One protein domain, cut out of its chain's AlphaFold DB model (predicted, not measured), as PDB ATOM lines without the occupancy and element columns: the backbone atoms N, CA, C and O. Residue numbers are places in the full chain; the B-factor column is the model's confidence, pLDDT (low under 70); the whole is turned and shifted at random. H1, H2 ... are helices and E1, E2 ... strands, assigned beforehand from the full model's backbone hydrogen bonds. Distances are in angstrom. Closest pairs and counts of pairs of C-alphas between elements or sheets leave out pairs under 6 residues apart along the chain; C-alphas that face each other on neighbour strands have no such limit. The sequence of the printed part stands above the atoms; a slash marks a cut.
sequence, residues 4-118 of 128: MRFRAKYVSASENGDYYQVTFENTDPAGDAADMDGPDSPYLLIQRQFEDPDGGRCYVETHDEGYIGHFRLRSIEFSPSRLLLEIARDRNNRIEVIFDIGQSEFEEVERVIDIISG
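AT A GLANCE: This is residues 4 to 118 of the 128 residues of an uncharacterized protein of Deltaproteobacteria bacterium (UniProt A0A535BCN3). Two sheets stand partly face to face with their strands crossed, and the helix H1 lies between them at the open side, packed on E2 and E3 of one sheet and along E7 of the other. The chain passes from sheet to sheet at E1 to E2 and at the sharp turn from E6 to E7, while a long loop, residues 26 to 43, reaches out at one end. The printed part has 115 residues, with nine named strands, E1 to E9, followed by H1; the class is mixed, helices and strands. One sheet runs E2 E3 E4 E5 E6, antiparallel throughout; the other runs E1 E9 E8 E7, mixed. The whole is compact, with a radius of gyration of the C-alphas of 13.7 A and spans of 40 by 32 by 25 A.

IN THESE COORDINATES: Find C-alpha 4 at (-10.078, -9.546, -2.151), where E1, residues 4 to 7, begins. E2, residues 10 to 16, runs 19.6 A, and E3, residues 19 to 25, returns over 19.2 A. After the long loop, C-alpha 44 at (-16.479, -9.652, -9.893) begins E4, residues 44 to 49, 16.8 A long. Next come E5, residues 58 to 62, and E6, residues 69 to 71. E7, residues 73 to 79, runs 17.1 A, E8, residues 82 to 87, 16.4 A, and E9, residues 94 to 98, 13.3 A. H1, residues 103 to 117, runs 20.5 A to C-alpha 117 at (-26.288, 0.543, -4.442).

HOW THE PARTS SIT: E2 to E6 form a meander, each strand the antiparallel neighbour of the one before. Look for N 12 and O 23 at 3.0 A between E2 and E3, N 22 and O 46 at 2.9 A between E3 and E4, N 47 and O 59 at 2.9 A between E4 and E5, and N 60 and O 69 at 2.8 A between E5 and E6. E6 runs on into E7 at 94 degrees. E7 E8 E9 form a second meander, with N 84 and O 77 at 2.8 A and N 95 and O 85 at 2.9 A. E1 is the parallel neighbour of E9, with N 96 and O 4 at 2.9 A. The sheets form a sandwich, two sheets face to face, their strands at 64 degrees and the facing parts 10.4 A centre to centre. H1 and the sheet E2 E3 E4 E5 E6 make two layers, a helix on one face of a sheet: H1 has a height over the sheet of 8.4 A and runs slantwise to the strands, at 56 degrees to E2 on the local plane. The closest C-alphas of E2 and H1, those of Ala 13 and Val 109, are 5.4 A apart. H1 is also on the other sheet, over E7 and along it, at 7 degrees on the local plane; the closest C-alphas, those of Leu 73 and Ser 117, are 7.0 A apart. In H1 every O i to N i+4 pair is within hydrogen-bond range.

THE WHOLE: The two C-alphas farthest apart, those of Ala 34 and Gly 55, are 40.2 A apart. The printed part has no cut. E3 to E4 is the long link, with 18 residues between the strands. There you will find low confidence: residues 28 to 40 are under pLDDT 70, against a mean of 89.0 over the printed part.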
ATOM      1  N   MET A   4     -10.337  -9.160  -0.768       92.44
ATOM      2  CA  MET A   4     -10.078  -9.546  -2.151       92.44
ATOM      3  C   MET A   4      -9.610  -8.318  -2.929       92.44
ATOM      4  O   MET A   4     -10.202  -7.245  -2.801       92.44
ATOM      5  N   ARG A   5      -8.558  -8.478  -3.733       95.81
ATOM      6  CA  ARG A   5      -8.077  -7.429  -4.629       95.81
ATOM      7  C   ARG A   5      -7.568  -8.014  -5.936       95.81
ATOM      8  O   ARG A   5      -6.707  -8.890  -5.900       95.81
ATOM      9  N   PHE A   6      -8.025  -7.480  -7.063       95.56
ATOM     10  CA  PHE A   6      -7.506  -7.844  -8.383       95.56
ATOM     11  C   PHE A   6      -7.596  -6.677  -9.377       95.56
ATOM     12  O   PHE A   6      -8.134  -5.611  -9.066       95.56
ATOM     13  N   ARG A   7      -7.002  -6.863 -10.560       96.12
ATOM     14  CA  ARG A   7      -7.095  -5.922 -11.679       96.12
ATOM     15  C   ARG A   7      -7.934  -6.545 -12.785       96.12
ATOM     16  O   ARG A   7      -7.532  -7.599 -13.267       96.12
ATOM     17  N   ALA A   8      -9.009  -5.876 -13.186       95.44
ATOM     18  CA  ALA A   8      -9.846  -6.248 -14.319       95.44
ATOM     19  C   ALA A   8      -9.320  -5.629 -15.620       95.44
ATOM     20  O   ALA A   8      -8.742  -4.536 -15.606       95.44
ATOM     21  N   LYS A   9      -9.498  -6.347 -16.732       93.44
ATOM     22  CA  LYS A   9      -9.199  -5.848 -18.083       93.44
ATOM     23  C   LYS A   9     -10.437  -5.225 -18.723       93.44
ATOM     24  O   LYS A   9     -10.303  -4.253 -19.455       93.44
ATOM     25  N   TYR A  10     -11.607  -5.773 -18.413       92.81
ATOM     26  CA  TYR A  10     -12.882  -5.373 -18.985       92.81
ATOM     27  C   TYR A  10     -13.856  -5.005 -17.874       92.81
ATOM     28  O   TYR A  10     -13.878  -5.636 -16.812       92.81
ATOM     29  N   VAL A  11     -14.653  -3.976 -18.138       95.19
ATOM     30  CA  VAL A  11     -15.777  -3.563 -17.302       95.19
ATOM     31  C   VAL A  11     -16.981  -3.434 -18.215       95.19
ATOM     32  O   VAL A  11     -16.885  -2.818 -19.274       95.19
ATOM     33  N   SER A  12     -18.101  -4.023 -17.821       94.38
ATOM     34  CA  SER A  12     -19.348  -3.931 -18.573       94.38
ATOM     35  C   SER A  12     -20.518  -3.710 -17.629       94.38
ATOM     36  O   SER A  12     -20.535  -4.221 -16.508       94.38
ATOM     37  N   ALA A  13     -21.495  -2.935 -18.085       95.19
ATOM     38  CA  ALA A  13     -22.772  -2.768 -17.419       95.19
ATOM     39  C   ALA A  13     -23.884  -3.325 -18.310       95.19
ATOM     40  O   ALA A  13     -23.799  -3.277 -19.536       95.19
ATOM     41  N   SER A  14     -24.934  -3.875 -17.703       93.06
ATOM     42  CA  SER A  14     -26.134  -4.269 -18.434       93.06
ATOM     43  C   SER A  14     -27.401  -3.959 -17.647       93.06
ATOM     44  O   SER A  14     -27.429  -3.975 -16.413       93.06
ATOM     45  N   GLU A  15     -28.449  -3.658 -18.405       92.75
ATOM     46  CA  GLU A  15     -29.816  -3.484 -17.938       92.75
ATOM     47  C   GLU A  15     -30.706  -4.394 -18.785       92.75
ATOM     48  O   GLU A  15     -30.637  -4.370 -20.017       92.75
ATOM     49  N   ASN A  16     -31.533  -5.207 -18.134       87.88
ATOM     50  CA  ASN A  16     -32.514  -6.038 -18.817       87.88
ATOM     51  C   ASN A  16     -33.808  -6.104 -18.003       87.88
ATOM     52  O   ASN A  16     -33.950  -6.940 -17.111       87.88
ATOM     53  N   GLY A  17     -34.742  -5.199 -18.298       86.44
ATOM     54  CA  GLY A  17     -35.959  -5.036 -17.505       86.44
ATOM     55  C   GLY A  17     -35.622  -4.601 -16.079       86.44
ATOM     56  O   GLY A  17     -34.959  -3.590 -15.877       86.44
ATOM     57  N   ASP A  18     -36.035  -5.395 -15.095       87.38
ATOM     58  CA  ASP A  18     -35.811  -5.128 -13.670       87.38
ATOM     59  C   ASP A  18     -34.448  -5.619 -13.146       87.38
ATOM     60  O   ASP A  18     -34.227  -5.659 -11.933       87.38
ATOM     61  N   TYR A  19     -33.534  -6.007 -14.041       90.06
ATOM     62  CA  TYR A  19     -32.207  -6.521 -13.702       90.06
ATOM     63  C   TYR A  19     -31.107  -5.543 -14.091       90.06
ATOM     64  O   TYR A  19     -30.975  -5.170 -15.256       90.06
ATOM     65  N   TYR A  20     -30.270  -5.208 -13.112       94.25
ATOM     66  CA  TYR A  20     -29.128  -4.310 -13.252       94.25
ATOM     67  C   TYR A  20     -27.859  -5.044 -12.844       94.25
ATOM     68  O   TYR A  20     -27.799  -5.591 -11.739       94.25
ATOM     69  N   GLN A  21     -26.847  -5.050 -13.709       96.06
ATOM     70  CA  GLN A  21     -25.612  -5.796 -13.488       96.06
ATOM     71  C   GLN A  21     -24.379  -5.003 -13.913       96.06
ATOM     72  O   GLN A  21     -24.390  -4.327 -14.937       96.06
ATOM     73  N   VAL A  22     -23.293  -5.156 -13.156       97.00
ATOM     74  CA  VAL A  22     -21.948  -4.751 -13.576       97.00
ATOM     75  C   VAL A  22     -20.987  -5.920 -13.407       97.00
ATOM     76  O   VAL A  22     -20.963  -6.558 -12.350       97.00
ATOM     77  N   THR A  23     -20.181  -6.170 -14.435       96.44
ATOM     78  CA  THR A  23     -19.148  -7.207 -14.450       96.44
ATOM     79  C   THR A  23     -17.767  -6.574 -14.603       96.44
ATOM     80  O   THR A  23     -17.570  -5.654 -15.395       96.44
ATOM     81  N   PHE A  24     -16.802  -7.087 -13.845       96.12
ATOM     82  CA  PHE A  24     -15.381  -6.780 -13.939       96.12
ATOM     83  C   PHE A  24     -14.632  -8.087 -14.161       96.12
ATOM     84  O   PHE A  24     -14.674  -8.962 -13.296       96.12
ATOM     85  N   GLU A  25     -13.938  -8.229 -15.282       93.25
ATOM     86  CA  GLU A  25     -13.360  -9.513 -15.680       93.25
ATOM     87  C   GLU A  25     -12.022  -9.375 -16.412       93.25
ATOM     88  O   GLU A  25     -11.628  -8.306 -16.895       93.25
ATOM     89  N   ASN A  26     -11.284 -10.482 -16.446       88.06
ATOM     90  CA  ASN A  26      -9.983 -10.598 -17.107       88.06
ATOM     91  C   ASN A  26     -10.042 -11.415 -18.403       88.06
ATOM     92  O   ASN A  26      -9.086 -11.358 -19.185       88.06
ATOM     93  N   THR A  27     -11.142 -12.137 -18.606       80.56
ATOM     94  CA  THR A  27     -11.456 -12.892 -19.818       80.56
ATOM     95  C   THR A  27     -12.158 -11.967 -20.802       80.56
ATOM     96  O   THR A  27     -12.941 -11.117 -20.395       80.56
ATOM     97  N   ASP A  28     -11.829 -12.083 -22.087       69.94
ATOM     98  CA  ASP A  28     -12.467 -11.258 -23.108       69.94
ATOM     99  C   ASP A  28     -13.944 -11.668 -23.272       69.94
ATOM    100  O   ASP A  28     -14.206 -12.835 -23.580       69.94
ATOM    101  N   PRO A  29     -14.911 -10.749 -23.092       65.19
ATOM    102  CA  PRO A  29     -16.336 -11.076 -23.164       65.19
ATOM    103  C   PRO A  29     -16.821 -11.383 -24.594       65.19
ATOM    104  O   PRO A  29     -17.930 -11.890 -24.767       65.19
ATOM    105  N   ALA A  30     -16.021 -11.073 -25.624       65.38
ATOM    106  CA  ALA A  30     -16.302 -11.332 -27.038       65.38
ATOM    107  C   ALA A  30     -15.361 -12.386 -27.659       65.38
ATOM    108  O   ALA A  30     -15.483 -12.694 -28.848       65.38
ATOM    109  N   GLY A  31     -14.420 -12.920 -26.878       61.00
ATOM    110  CA  GLY A  31     -13.394 -13.844 -27.334       61.00
ATOM    111  C   GLY A  31     -13.923 -15.262 -27.529       61.00
ATOM    112  O   GLY A  31     -14.755 -15.758 -26.768       61.00
ATOM    113  N   ASP A  32     -13.400 -15.954 -28.541       55.94
ATOM    114  CA  ASP A  32     -13.564 -17.398 -28.667       55.94
ATOM    115  C   ASP A  32     -13.001 -18.093 -27.416       55.94
ATOM    116  O   ASP A  32     -11.918 -17.757 -26.933       55.94
ATOM    117  N   ALA A  33     -13.693 -19.128 -26.925       55.62
ATOM    118  CA  ALA A  33     -13.337 -19.897 -25.721       55.62
ATOM    119  C   ALA A  33     -11.931 -20.555 -25.742       55.62
ATOM    120  O   ALA A  33     -11.560 -21.267 -24.810       55.62
ATOM    121  N   ALA A  34     -11.158 -20.353 -26.812       53.56
ATOM    122  CA  ALA A  34      -9.787 -20.810 -26.986       53.56
ATOM    123  C   ALA A  34      -8.735 -19.909 -26.306       53.56
ATOM    124  O   ALA A  34      -7.654 -20.411 -26.011       53.56
ATOM    125  N   ASP A  35      -9.051 -18.637 -26.019       51.34
ATOM    126  CA  ASP A  35      -8.156 -17.662 -25.358       51.34
ATOM    127  C   ASP A  35      -8.580 -17.351 -23.908       51.34
ATOM    128  O   ASP A  35      -8.280 -16.292 -23.355       51.34
ATOM    129  N   MET A  36      -9.288 -18.280 -23.256       54.06
ATOM    130  CA  MET A  36      -9.607 -18.115 -21.842       54.06
ATOM    131  C   MET A  36      -8.325 -18.244 -21.010       54.06
ATOM    132  O   MET A  36      -7.796 -19.346 -20.834       54.06
ATOM    133  N   ASP A  37      -7.858 -17.127 -20.436       55.75
ATOM    134  CA  ASP A  37      -7.205 -17.171 -19.125       55.75
ATOM    135  C   ASP A  37      -8.102 -18.096 -18.270       55.75
ATOM    136  O   ASP A  37      -9.314 -17.886 -18.228       55.75
ATOM    137  N   GLY A  38      -7.554 -19.195 -17.735       55.91
ATOM    138  CA  GLY A  38      -8.319 -20.370 -17.282       55.91
ATOM    139  C   GLY A  38      -9.481 -20.098 -16.301       55.91
ATOM    140  O   GLY A  38      -9.688 -18.968 -15.867       55.91
ATOM    141  N   PRO A  39     -10.234 -21.133 -15.879       58.09
ATOM    142  CA  PRO A  39     -11.419 -20.987 -15.012       58.09
ATOM    143  C   PRO A  39     -11.170 -20.254 -13.674       58.09
ATOM    144  O   PRO A  39     -12.124 -19.888 -12.999       58.09
ATOM    145  N   ASP A  40      -9.907 -20.015 -13.312       68.81
ATOM    146  CA  ASP A  40      -9.456 -19.262 -12.138       68.81
ATOM    147  C   ASP A  40      -9.237 -17.752 -12.393       68.81
ATOM    148  O   ASP A  40      -8.688 -17.052 -11.536       68.81
ATOM    149  N   SER A  41      -9.610 -17.230 -13.565       86.00
ATOM    150  CA  SER A  41      -9.471 -15.806 -13.880       86.00
ATOM    151  C   SER A  41     -10.248 -14.936 -12.893       86.00
ATOM    152  O   SER A  41     -11.460 -15.115 -12.744       86.00
ATOM    153  N   PRO A  42      -9.597 -13.962 -12.229       93.00
ATOM    154  CA  PRO A  42     -10.284 -13.088 -11.300       93.00
ATOM    155  C   PRO A  42     -11.415 -12.312 -11.974       93.00
ATOM    156  O   PRO A  42     -11.217 -11.671 -13.005       93.00
ATOM    157  N   TYR A  43     -12.588 -12.348 -11.352       94.75
ATOM    158  CA  TYR A  43     -13.738 -11.549 -11.751       94.75
ATOM    159  C   TYR A  43     -14.568 -11.111 -10.542       94.75
ATOM    160  O   TYR A  43     -14.430 -11.659  -9.439       94.75
ATOM    161  N   LEU A  44     -15.424 -10.119 -10.781       96.62
ATOM    162  CA  LEU A  44     -16.479  -9.652  -9.893       96.62
ATOM    163  C   LEU A  44     -17.731  -9.374 -10.724       96.62
ATOM    164  O   LEU A  44     -17.676  -8.609 -11.681       96.62
ATOM    165  N   LEU A  45     -18.861  -9.923 -10.299       96.44
ATOM    166  CA  LEU A  45     -20.189  -9.559 -10.767       96.44
ATOM    167  C   LEU A  45     -20.970  -8.995  -9.583       96.44
ATOM    168  O   LEU A  45     -21.017  -9.596  -8.507       96.44
ATOM    169  N   ILE A  46     -21.573  -7.828  -9.780       96.12
ATOM    170  CA  ILE A  46     -22.538  -7.243  -8.852       96.12
ATOM    171  C   ILE A  46     -23.861  -7.059  -9.578       96.12
ATOM    172  O   ILE A  46     -23.893  -6.569 -10.704       96.12
ATOM    173  N   GLN A  47     -24.953  -7.463  -8.941       95.19
ATOM    174  CA  GLN A  47     -26.275  -7.414  -9.552       95.19
ATOM    175  C   GLN A  47     -27.335  -7.013  -8.534       95.19
ATOM    176  O   GLN A  47     -27.240  -7.327  -7.344       95.19
ATOM    177  N   ARG A  48     -28.378  -6.343  -9.011       92.81
ATOM    178  CA  ARG A  48     -29.606  -6.121  -8.260       92.81
ATOM    179  C   ARG A  48     -30.815  -6.347  -9.157       92.81
ATOM    180  O   ARG A  48     -30.847  -5.841 -10.276       92.81
ATOM    181  N   GLN A  49     -31.780  -7.100  -8.643       87.50
ATOM    182  CA  GLN A  49     -33.065  -7.339  -9.292       87.50
ATOM    183  C   GLN A  49     -34.188  -6.622  -8.540       87.50
ATOM    184  O   GLN A  49     -34.116  -6.480  -7.316       87.50
ATOM    185  N   PHE A  50     -35.227  -6.218  -9.266       85.56
ATOM    186  CA  PHE A  50     -36.411  -5.561  -8.708       85.56
ATOM    187  C   PHE A  50     -37.730  -6.309  -8.981       85.56
ATOM    188  O   PHE A  50     -38.766  -5.856  -8.498       85.56
ATOM    189  N   GLU A  51     -37.710  -7.467  -9.665       80.38
ATOM    190  CA  GLU A  51     -38.914  -8.309  -9.854       80.38
ATOM    191  C   GLU A  51     -39.531  -8.752  -8.516       80.38
ATOM    192  O   GLU A  51     -40.751  -8.789  -8.365       80.38
ATOM    193  N   ASP A  52     -38.682  -9.026  -7.521       76.62
ATOM    194  CA  ASP A  52     -39.072  -9.366  -6.157       76.62
ATOM    195  C   ASP A  52     -38.431  -8.403  -5.151       76.62
ATOM    196  O   ASP A  52     -37.324  -7.905  -5.383       76.62
ATOM    197  N   PRO A  53     -39.059  -8.174  -3.981       73.38
ATOM    198  CA  PRO A  53     -38.453  -7.385  -2.917       73.38
ATOM    199  C   PRO A  53     -37.158  -8.046  -2.410       73.38
ATOM    200  O   PRO A  53     -37.173  -8.980  -1.610       73.38
ATOM    201  N   ASP A  54     -36.023  -7.492  -2.830       75.81
ATOM    202  CA  ASP A  54     -34.662  -7.940  -2.505       75.81
ATOM    203  C   ASP A  54     -34.229  -7.629  -1.053       75.81
ATOM    204  O   ASP A  54     -33.197  -8.096  -0.560       75.81
ATOM    205  N   GLY A  55     -35.011  -6.811  -0.340       81.31
ATOM    206  CA  GLY A  55     -34.707  -6.354   1.017       81.31
ATOM    207  C   GLY A  55     -33.481  -5.435   1.098       81.31
ATOM    208  O   GLY A  55     -32.832  -5.381   2.158       81.31
ATOM    209  N   GLY A  56     -33.158  -4.748  -0.006       83.81
ATOM    210  CA  GLY A  56     -31.990  -3.880  -0.146       83.81
ATOM    211  C   GLY A  56     -30.676  -4.653  -0.248       83.81
ATOM    212  O   GLY A  56     -29.678  -4.239   0.347       83.81
ATOM    213  N   ARG A  57     -30.692  -5.824  -0.894       90.94
ATOM    214  CA  ARG A  57     -29.524  -6.699  -1.038       90.94
ATOM    215  C   ARG A  57     -29.137  -6.791  -2.504       90.94
ATOM    216  O   ARG A  57     -29.979  -7.068  -3.343       90.94
ATOM    217  N   CYS A  58     -27.850  -6.662  -2.788       93.00
ATOM    218  CA  CYS A  58     -27.309  -6.994  -4.097       93.00
ATOM    219  C   CYS A  58     -26.744  -8.417  -4.081       93.00
ATOM    220  O   CYS A  58     -26.256  -8.902  -3.052       93.00
ATOM    221  N   TYR A  59     -26.790  -9.078  -5.227       94.69
ATOM    222  CA  TYR A  59     -26.024 -10.284  -5.481       94.69
ATOM    223  C   TYR A  59     -24.572  -9.908  -5.795       94.69
ATOM    224  O   TYR A  59     -24.310  -8.929  -6.496       94.69
ATOM    225  N   VAL A  60     -23.635 -10.661  -5.232       95.62
ATOM    226  CA  VAL A  60     -22.197 -10.555  -5.475       95.62
ATOM    227  C   VAL A  60     -21.703 -11.935  -5.870       95.62
ATOM    228  O   VAL A  60     -22.020 -12.915  -5.198       95.62
ATOM    229  N   GLU A  61     -20.902 -12.007  -6.924       95.56
ATOM    230  CA  GLU A  61     -20.247 -13.233  -7.367       95.56
ATOM    231  C   GLU A  61     -18.800 -12.947  -7.760       95.56
ATOM    232  O   GLU A  61     -18.491 -11.901  -8.327       95.56
ATOM    233  N   THR A  62     -17.896 -13.863  -7.421       93.25
ATOM    234  CA  THR A  62     -16.470 -13.765  -7.748       93.25
ATOM    235  C   THR A  62     -15.899 -15.161  -7.960       93.25
ATOM    236  O   THR A  62     -16.489 -16.140  -7.512       93.25
ATOM    237  N   HIS A  63     -14.684 -15.226  -8.496       91.56
ATOM    238  CA  HIS A  63     -13.859 -16.438  -8.557       91.56
ATOM    239  C   HIS A  63     -13.582 -17.117  -7.195       91.56
ATOM    240  O   HIS A  63     -13.217 -18.286  -7.161       91.56
ATOM    241  N   ASP A  64     -13.739 -16.416  -6.065       91.31
ATOM    242  CA  ASP A  64     -13.704 -17.015  -4.724       91.31
ATOM    243  C   ASP A  64     -15.140 -17.290  -4.252       91.31
ATOM    244  O   ASP A  64     -15.903 -16.360  -3.952       91.31
ATOM    245  N   GLU A  65     -15.497 -18.573  -4.136       90.25
ATOM    246  CA  GLU A  65     -16.818 -19.031  -3.678       90.25
ATOM    247  C   GLU A  65     -17.227 -18.415  -2.331       90.25
ATOM    248  O   GLU A  65     -18.409 -18.208  -2.052       90.25
ATOM    249  N   GLY A  66     -16.252 -18.047  -1.495       90.94
ATOM    250  CA  GLY A  66     -16.487 -17.398  -0.216       90.94
ATOM    251  C   GLY A  66     -17.096 -15.999  -0.322       90.94
ATOM    252  O   GLY A  66     -17.527 -15.468   0.701       90.94
ATOM    253  N   TYR A  67     -17.133 -15.367  -1.496       92.31
ATOM    254  CA  TYR A  67     -17.771 -14.062  -1.725       92.31
ATOM    255  C   TYR A  67     -19.106 -14.152  -2.470       92.31
ATOM    256  O   TYR A  67     -19.746 -13.118  -2.641       92.31
ATOM    257  N   ILE A  68     -19.550 -15.350  -2.856       94.25
ATOM    258  CA  ILE A  68     -20.781 -15.532  -3.627       94.25
ATOM    259  C   ILE A  68     -22.012 -15.433  -2.716       94.25
ATOM    260  O   ILE A  68     -22.079 -16.073  -1.661       94.25
ATOM    261  N   GLY A  69     -23.004 -14.633  -3.111       94.31
ATOM    262  CA  GLY A  69     -24.308 -14.575  -2.450       94.31
ATOM    263  C   GLY A  69     -24.957 -13.193  -2.419       94.31
ATOM    264  O   GLY A  69     -24.502 -12.241  -3.041       94.31
ATOM    265  N   HIS A  70     -26.051 -13.092  -1.663       94.50
ATOM    266  CA  HIS A  70     -26.819 -11.855  -1.512       94.50
ATOM    267  C   HIS A  70     -26.418 -11.109  -0.240       94.50
ATOM    268  O   HIS A  70     -26.603 -11.616   0.874       94.50
ATOM    269  N   PHE A  71     -25.941  -9.874  -0.386       93.69
ATOM    270  CA  PHE A  71     -25.439  -9.061   0.717       93.69
ATOM    271  C   PHE A  71     -26.073  -7.674   0.731       93.69
ATOM    272  O   PHE A  71     -26.379  -7.089  -0.302       93.69
ATOM    273  N   ARG A  72     -26.215  -7.105   1.930       93.50
ATOM    274  CA  ARG A  72     -26.382  -5.654   2.055       93.50
ATOM    275  C   ARG A  72     -25.034  -4.983   1.835       93.50
ATOM    276  O   ARG A  72     -24.026  -5.464   2.360       93.50
ATOM    277  N   LEU A  73     -25.027  -3.858   1.134       92.56
ATOM    278  CA  LEU A  73     -23.840  -3.025   1.006       92.56
ATOM    279  C   LEU A  73     -23.690  -2.124   2.232       92.56
ATOM    280  O   LEU A  73     -24.660  -1.543   2.714       92.56
ATOM    281  N   ARG A  74     -22.467  -2.031   2.757       93.94
ATOM    282  CA  ARG A  74     -22.075  -1.005   3.734       93.94
ATOM    283  C   ARG A  74     -21.604   0.255   3.027       93.94
ATOM    284  O   ARG A  74     -21.956   1.351   3.444       93.94
ATOM    285  N   SER A  75     -20.802   0.086   1.982       94.19
ATOM    286  CA  SER A  75     -20.314   1.178   1.152       94.19
ATOM    287  C   SER A  75     -19.915   0.672  -0.227       94.19
ATOM    288  O   SER A  75     -19.573  -0.500  -0.411       94.19
ATOM    289  N   ILE A  76     -19.949   1.588  -1.185       95.50
ATOM    290  CA  ILE A  76     -19.444   1.392  -2.536       95.50
ATOM    291  C   ILE A  76     -18.840   2.705  -3.019       95.50
ATOM    292  O   ILE A  76     -19.502   3.748  -3.045       95.50
ATOM    293  N   GLU A  77     -17.559   2.652  -3.351       96.25
ATOM    294  CA  GLU A  77     -16.802   3.766  -3.910       96.25
ATOM    295  C   GLU A  77     -16.408   3.384  -5.332       96.25
ATOM    296  O   GLU A  77     -15.755   2.360  -5.537       96.25
ATOM    297  N   PHE A  78     -16.822   4.189  -6.304       96.81
ATOM    298  CA  PHE A  78     -16.555   3.961  -7.718       96.81
ATOM    299  C   PHE A  78     -15.844   5.175  -8.311       96.81
ATOM    300  O   PHE A  78     -16.160   6.317  -7.980       96.81
ATOM    301  N   SER A  79     -14.842   4.921  -9.143       96.00
ATOM    302  CA  SER A  79     -14.096   5.918  -9.902       96.00
ATOM    303  C   SER A  79     -13.663   5.318 -11.245       96.00
ATOM    304  O   SER A  79     -13.700   4.097 -11.397       96.00
ATOM    305  N   PRO A  80     -13.158   6.126 -12.197       95.44
ATOM    306  CA  PRO A  80     -12.737   5.633 -13.515       95.44
ATOM    307  C   PRO A  80     -11.614   4.582 -13.509       95.44
ATOM    308  O   PRO A  80     -11.298   4.014 -14.546       95.44
ATOM    309  N   SER A  81     -10.973   4.330 -12.363       96.81
ATOM    310  CA  SER A  81      -9.901   3.331 -12.252       96.81
ATOM    311  C   SER A  81     -10.059   2.357 -11.086       96.81
ATOM    312  O   SER A  81      -9.180   1.519 -10.850       96.81
ATOM    313  N   ARG A  82     -11.140   2.472 -10.306       97.62
ATOM    314  CA  ARG A  82     -11.285   1.704  -9.071       97.62
ATOM    315  C   ARG A  82     -12.732   1.522  -8.640       97.62
ATOM    316  O   ARG A  82     -13.505   2.472  -8.593       97.62
ATOM    317  N   LEU A  83     -13.029   0.313  -8.182       98.06
ATOM    318  CA  LEU A  83     -14.196  -0.009  -7.374       98.06
ATOM    319  C   LEU A  83     -13.723  -0.520  -6.011       98.06
ATOM    320  O   LEU A  83     -12.885  -1.420  -5.937       98.06
ATOM    321  N   LEU A  84     -14.289   0.013  -4.933       97.56
ATOM    322  CA  LEU A  84     -14.174  -0.549  -3.593       97.56
ATOM    323  C   LEU A  84     -15.570  -0.855  -3.054       97.56
ATOM    324  O   LEU A  84     -16.361   0.052  -2.797       97.56
ATOM    325  N   LEU A  85     -15.846  -2.140  -2.860       96.19
ATOM    326  CA  LEU A  85     -17.099  -2.654  -2.328       96.19
ATOM    327  C   LEU A  85     -16.894  -3.152  -0.899       96.19
ATOM    328  O   LEU A  85     -16.024  -3.993  -0.654       96.19
ATOM    329  N   GLU A  86     -17.723  -2.693   0.037       96.19
ATOM    330  CA  GLU A  86     -17.813  -3.282   1.370       96.19
ATOM    331  C   GLU A  86     -19.192  -3.914   1.595       96.19
ATOM    332  O   GLU A  86     -20.211  -3.226   1.644       96.19
ATOM    333  N   ILE A  87     -19.222  -5.234   1.783       95.00
ATOM    334  CA  ILE A  87     -20.432  -6.006   2.098       95.00
ATOM    335  C   ILE A  87     -20.637  -6.128   3.614       95.00
ATOM    336  O   ILE A  87     -19.694  -6.162   4.408       95.00
ATOM    337  N   ALA A  88     -21.893  -6.214   4.050       94.19
ATOM    338  CA  ALA A  88     -22.267  -6.256   5.460       94.19
ATOM    339  C   ALA A  88     -22.047  -7.640   6.104       94.19
ATOM    340  O   ALA A  88     -23.004  -8.329   6.451       94.19
ATOM    341  N   ARG A  89     -20.782  -8.034   6.302       91.81
ATOM    342  CA  ARG A  89     -20.376  -9.240   7.053       91.81
ATOM    343  C   ARG A  89     -19.127  -9.012   7.913       91.81
ATOM    344  O   ARG A  89     -18.455  -7.991   7.777       91.81
ATOM    345  N   ASP A  90     -18.820  -9.949   8.812       88.50
ATOM    346  CA  ASP A  90     -17.740  -9.804   9.809       88.50
ATOM    347  C   ASP A  90     -16.321 -10.003   9.258       88.50
ATOM    348  O   ASP A  90     -15.360  -9.428   9.770       88.50
ATOM    349  N   ARG A  91     -16.160 -10.848   8.237       89.12
ATOM    350  CA  ARG A  91     -14.858 -11.193   7.642       89.12
ATOM    351  C   ARG A  91     -14.963 -11.218   6.130       89.12
ATOM    352  O   ARG A  91     -16.048 -11.430   5.605       89.12
ATOM    353  N   ASN A  92     -13.834 -11.045   5.444       90.38
ATOM    354  CA  ASN A  92     -13.761 -11.101   3.982       90.38
ATOM    355  C   ASN A  92     -14.753 -10.116   3.352       90.38
ATOM    356  O   ASN A  92     -15.481 -10.436   2.431       90.38
ATOM    357  N   ASN A  93     -14.913  -8.943   3.947       94.25
ATOM    358  CA  ASN A  93     -16.039  -8.064   3.658       94.25
ATOM    359  C   ASN A  93     -15.710  -6.979   2.630       94.25
ATOM    360  O   ASN A  93     -16.576  -6.170   2.331       94.25
ATOM    361  N   ARG A  94     -14.472  -6.941   2.126       95.81
ATOM    362  CA  ARG A  94     -13.986  -5.921   1.196       95.81
ATOM    363  C   ARG A  94     -13.499  -6.548  -0.096       95.81
ATOM    364  O   ARG A  94     -12.703  -7.488  -0.051       95.81
ATOM    365  N   ILE A  95     -13.948  -5.975  -1.204       96.75
ATOM    366  CA  ILE A  95     -13.536  -6.327  -2.559       96.75
ATOM    367  C   ILE A  95     -13.047  -5.048  -3.228       96.75
ATOM    368  O   ILE A  95     -13.765  -4.052  -3.271       96.75
ATOM    369  N   GLU A  96     -11.816  -5.067  -3.719       97.75
ATOM    370  CA  GLU A  96     -11.212  -3.961  -4.450       97.75
ATOM    371  C   GLU A  96     -10.871  -4.406  -5.871       97.75
ATOM    372  O   GLU A  96     -10.129  -5.370  -6.071       97.75
ATOM    373  N   VAL A  97     -11.373  -3.677  -6.860       97.75
ATOM    374  CA  VAL A  97     -11.076  -3.932  -8.269       97.75
ATOM    375  C   VAL A  97     -10.420  -2.699  -8.858       97.75
ATOM    376  O   VAL A  97     -10.919  -1.588  -8.698       97.75
ATOM    377  N   ILE A  98      -9.283  -2.897  -9.518       98.06
ATOM    378  CA  ILE A  98      -8.583  -1.856 -10.273       98.06
ATOM    379  C   ILE A  98      -8.832  -2.091 -11.760       98.06
ATOM    380  O   ILE A  98      -8.734  -3.225 -12.220       98.06
ATOM    381  N   PHE A  99      -9.120  -1.043 -12.515       96.56
ATOM    382  CA  PHE A  99      -9.378  -1.109 -13.955       96.56
ATOM    383  C   PHE A  99      -8.961   0.208 -14.614       96.56
ATOM    384  O   PHE A  99      -8.416   1.091 -13.951       96.56
ATOM    385  N   ASP A 100      -9.155   0.306 -15.922       96.12
ATOM    386  CA  ASP A 100      -8.937   1.518 -16.707       96.12
ATOM    387  C   ASP A 100     -10.052   1.566 -17.756       96.12
ATOM    388  O   ASP A 100     -10.130   0.663 -18.586       96.12
ATOM    389  N   ILE A 101     -10.963   2.535 -17.645       95.06
ATOM    390  CA  ILE A 101     -12.121   2.682 -18.540       95.06
ATOM    391  C   ILE A 101     -12.222   4.110 -19.074       95.06
ATOM    392  O   ILE A 101     -11.764   5.065 -18.436       95.06
ATOM    393  N   GLY A 102     -12.834   4.258 -20.249       95.56
ATOM    394  CA  GLY A 102     -13.117   5.558 -20.845       95.56
ATOM    395  C   GLY A 102     -14.220   6.333 -20.113       95.56
ATOM    396  O   GLY A 102     -14.957   5.793 -19.292       95.56
ATOM    397  N   GLN A 103     -14.369   7.619 -20.447       93.56
ATOM    398  CA  GLN A 103     -15.405   8.485 -19.864       93.56
ATOM    399  C   GLN A 103     -16.825   7.969 -20.147       93.56
ATOM    400  O   GLN A 103     -17.646   7.932 -19.237       93.56
ATOM    401  N   SER A 104     -17.097   7.535 -21.382       92.31
ATOM    402  CA  SER A 104     -18.411   7.010 -21.772       92.31
ATOM    403  C   SER A 104     -18.769   5.724 -21.025       92.31
ATOM    404  O   SER A 104     -19.884   5.599 -20.531       92.31
ATOM    405  N   GLU A 105     -17.817   4.798 -20.889       93.75
ATOM    406  CA  GLU A 105     -18.001   3.579 -20.089       93.75
ATOM    407  C   GLU A 105     -18.199   3.909 -18.606       93.75
ATOM    408  O   GLU A 105     -19.039   3.308 -17.944       93.75
ATOM    409  N   PHE A 106     -17.465   4.893 -18.078       94.44
ATOM    410  CA  PHE A 106     -17.621   5.328 -16.694       94.44
ATOM    411  C   PHE A 106     -19.036   5.839 -16.403       94.44
ATOM    412  O   PHE A 106     -19.622   5.411 -15.415       94.44
ATOM    413  N   GLU A 107     -19.599   6.701 -17.254       94.44
ATOM    414  CA  GLU A 107     -20.956   7.244 -17.070       94.44
ATOM    415  C   GLU A 107     -22.027   6.142 -17.101       94.44
ATOM    416  O   GLU A 107     -22.965   6.150 -16.299       94.44
ATOM    417  N   GLU A 108     -21.873   5.160 -17.993       94.50
ATOM    418  CA  GLU A 108     -22.789   4.021 -18.086       94.50
ATOM    419  C   GLU A 108     -22.719   3.133 -16.835       94.50
ATOM    420  O   GLU A 108     -23.747   2.817 -16.226       94.50
ATOM    421  N   VAL A 109     -21.505   2.770 -16.414       95.94
ATOM    422  CA  VAL A 109     -21.278   1.903 -15.253       95.94
ATOM    423  C   VAL A 109     -21.664   2.608 -13.950       95.94
ATOM    424  O   VAL A 109     -22.255   1.975 -13.074       95.94
ATOM    425  N   GLU A 110     -21.387   3.908 -13.816       95.94
ATOM    426  CA  GLU A 110     -21.755   4.711 -12.644       95.94
ATOM    427  C   GLU A 110     -23.269   4.702 -12.427       95.94
ATOM    428  O   GLU A 110     -23.728   4.414 -11.319       95.94
ATOM    429  N   ARG A 111     -24.051   4.905 -13.498       94.81
ATOM    430  CA  ARG A 111     -25.518   4.858 -13.434       94.81
ATOM    431  C   ARG A 111     -26.011   3.527 -12.870       94.81
ATOM    432  O   ARG A 111     -26.857   3.501 -11.976       94.81
ATOM    433  N   VAL A 112     -25.482   2.412 -13.375       94.88
ATOM    434  CA  VAL A 112     -25.906   1.071 -12.945       94.88
ATOM    435  C   VAL A 112     -25.441   0.773 -11.515       94.88
ATOM    436  O   VAL A 112     -26.208   0.228 -10.719       94.88
ATOM    437  N   ILE A 113     -24.234   1.197 -11.133       94.56
ATOM    438  CA  ILE A 113     -23.729   1.102  -9.755       94.56
ATOM    439  C   ILE A 113     -24.619   1.867  -8.771       94.56
ATOM    440  O   ILE A 113     -24.887   1.378  -7.669       94.56
ATOM    441  N   ASP A 114     -25.101   3.049  -9.141       93.50
ATOM    442  CA  ASP A 114     -25.974   3.843  -8.279       93.50
ATOM    443  C   ASP A 114     -27.335   3.180  -8.048       93.50
ATOM    444  O   ASP A 114     -27.839   3.189  -6.919       93.50
ATOM    445  N   ILE A 115     -27.875   2.500  -9.058       92.25
ATOM    446  CA  ILE A 115     -29.100   1.698  -8.933       92.25
ATOM    447  C   ILE A 115     -28.853   0.460  -8.053       92.25
ATOM    448  O   ILE A 115     -29.583   0.212  -7.082       92.25
ATOM    449  N   ILE A 116     -27.775  -0.290  -8.318       92.38
ATOM    450  CA  ILE A 116     -27.388  -1.471  -7.525       92.38
ATOM    451  C   ILE A 116     -27.166  -1.091  -6.055       92.38
ATOM    452  O   ILE A 116     -27.573  -1.814  -5.147       92.38
ATOM    453  N   SER A 117     -26.563   0.067  -5.799       90.31
ATOM    454  CA  SER A 117     -26.288   0.543  -4.442       90.31
ATOM    455  C   SER A 117     -27.496   1.140  -3.724       90.31
ATOM    456  O   SER A 117     -27.450   1.328  -2.507       90.31
ATOM    457  N   GLY A 118     -28.583   1.413  -4.452       86.56
ATOM    458  CA  GLY A 118     -29.766   2.085  -3.926       86.56
ATOM    459  C   GLY A 118     -29.569   3.579  -3.674       86.56
ATOM    460  O   GLY A 118     -30.360   4.162  -2.937       86.56
TER     461      GLY A 118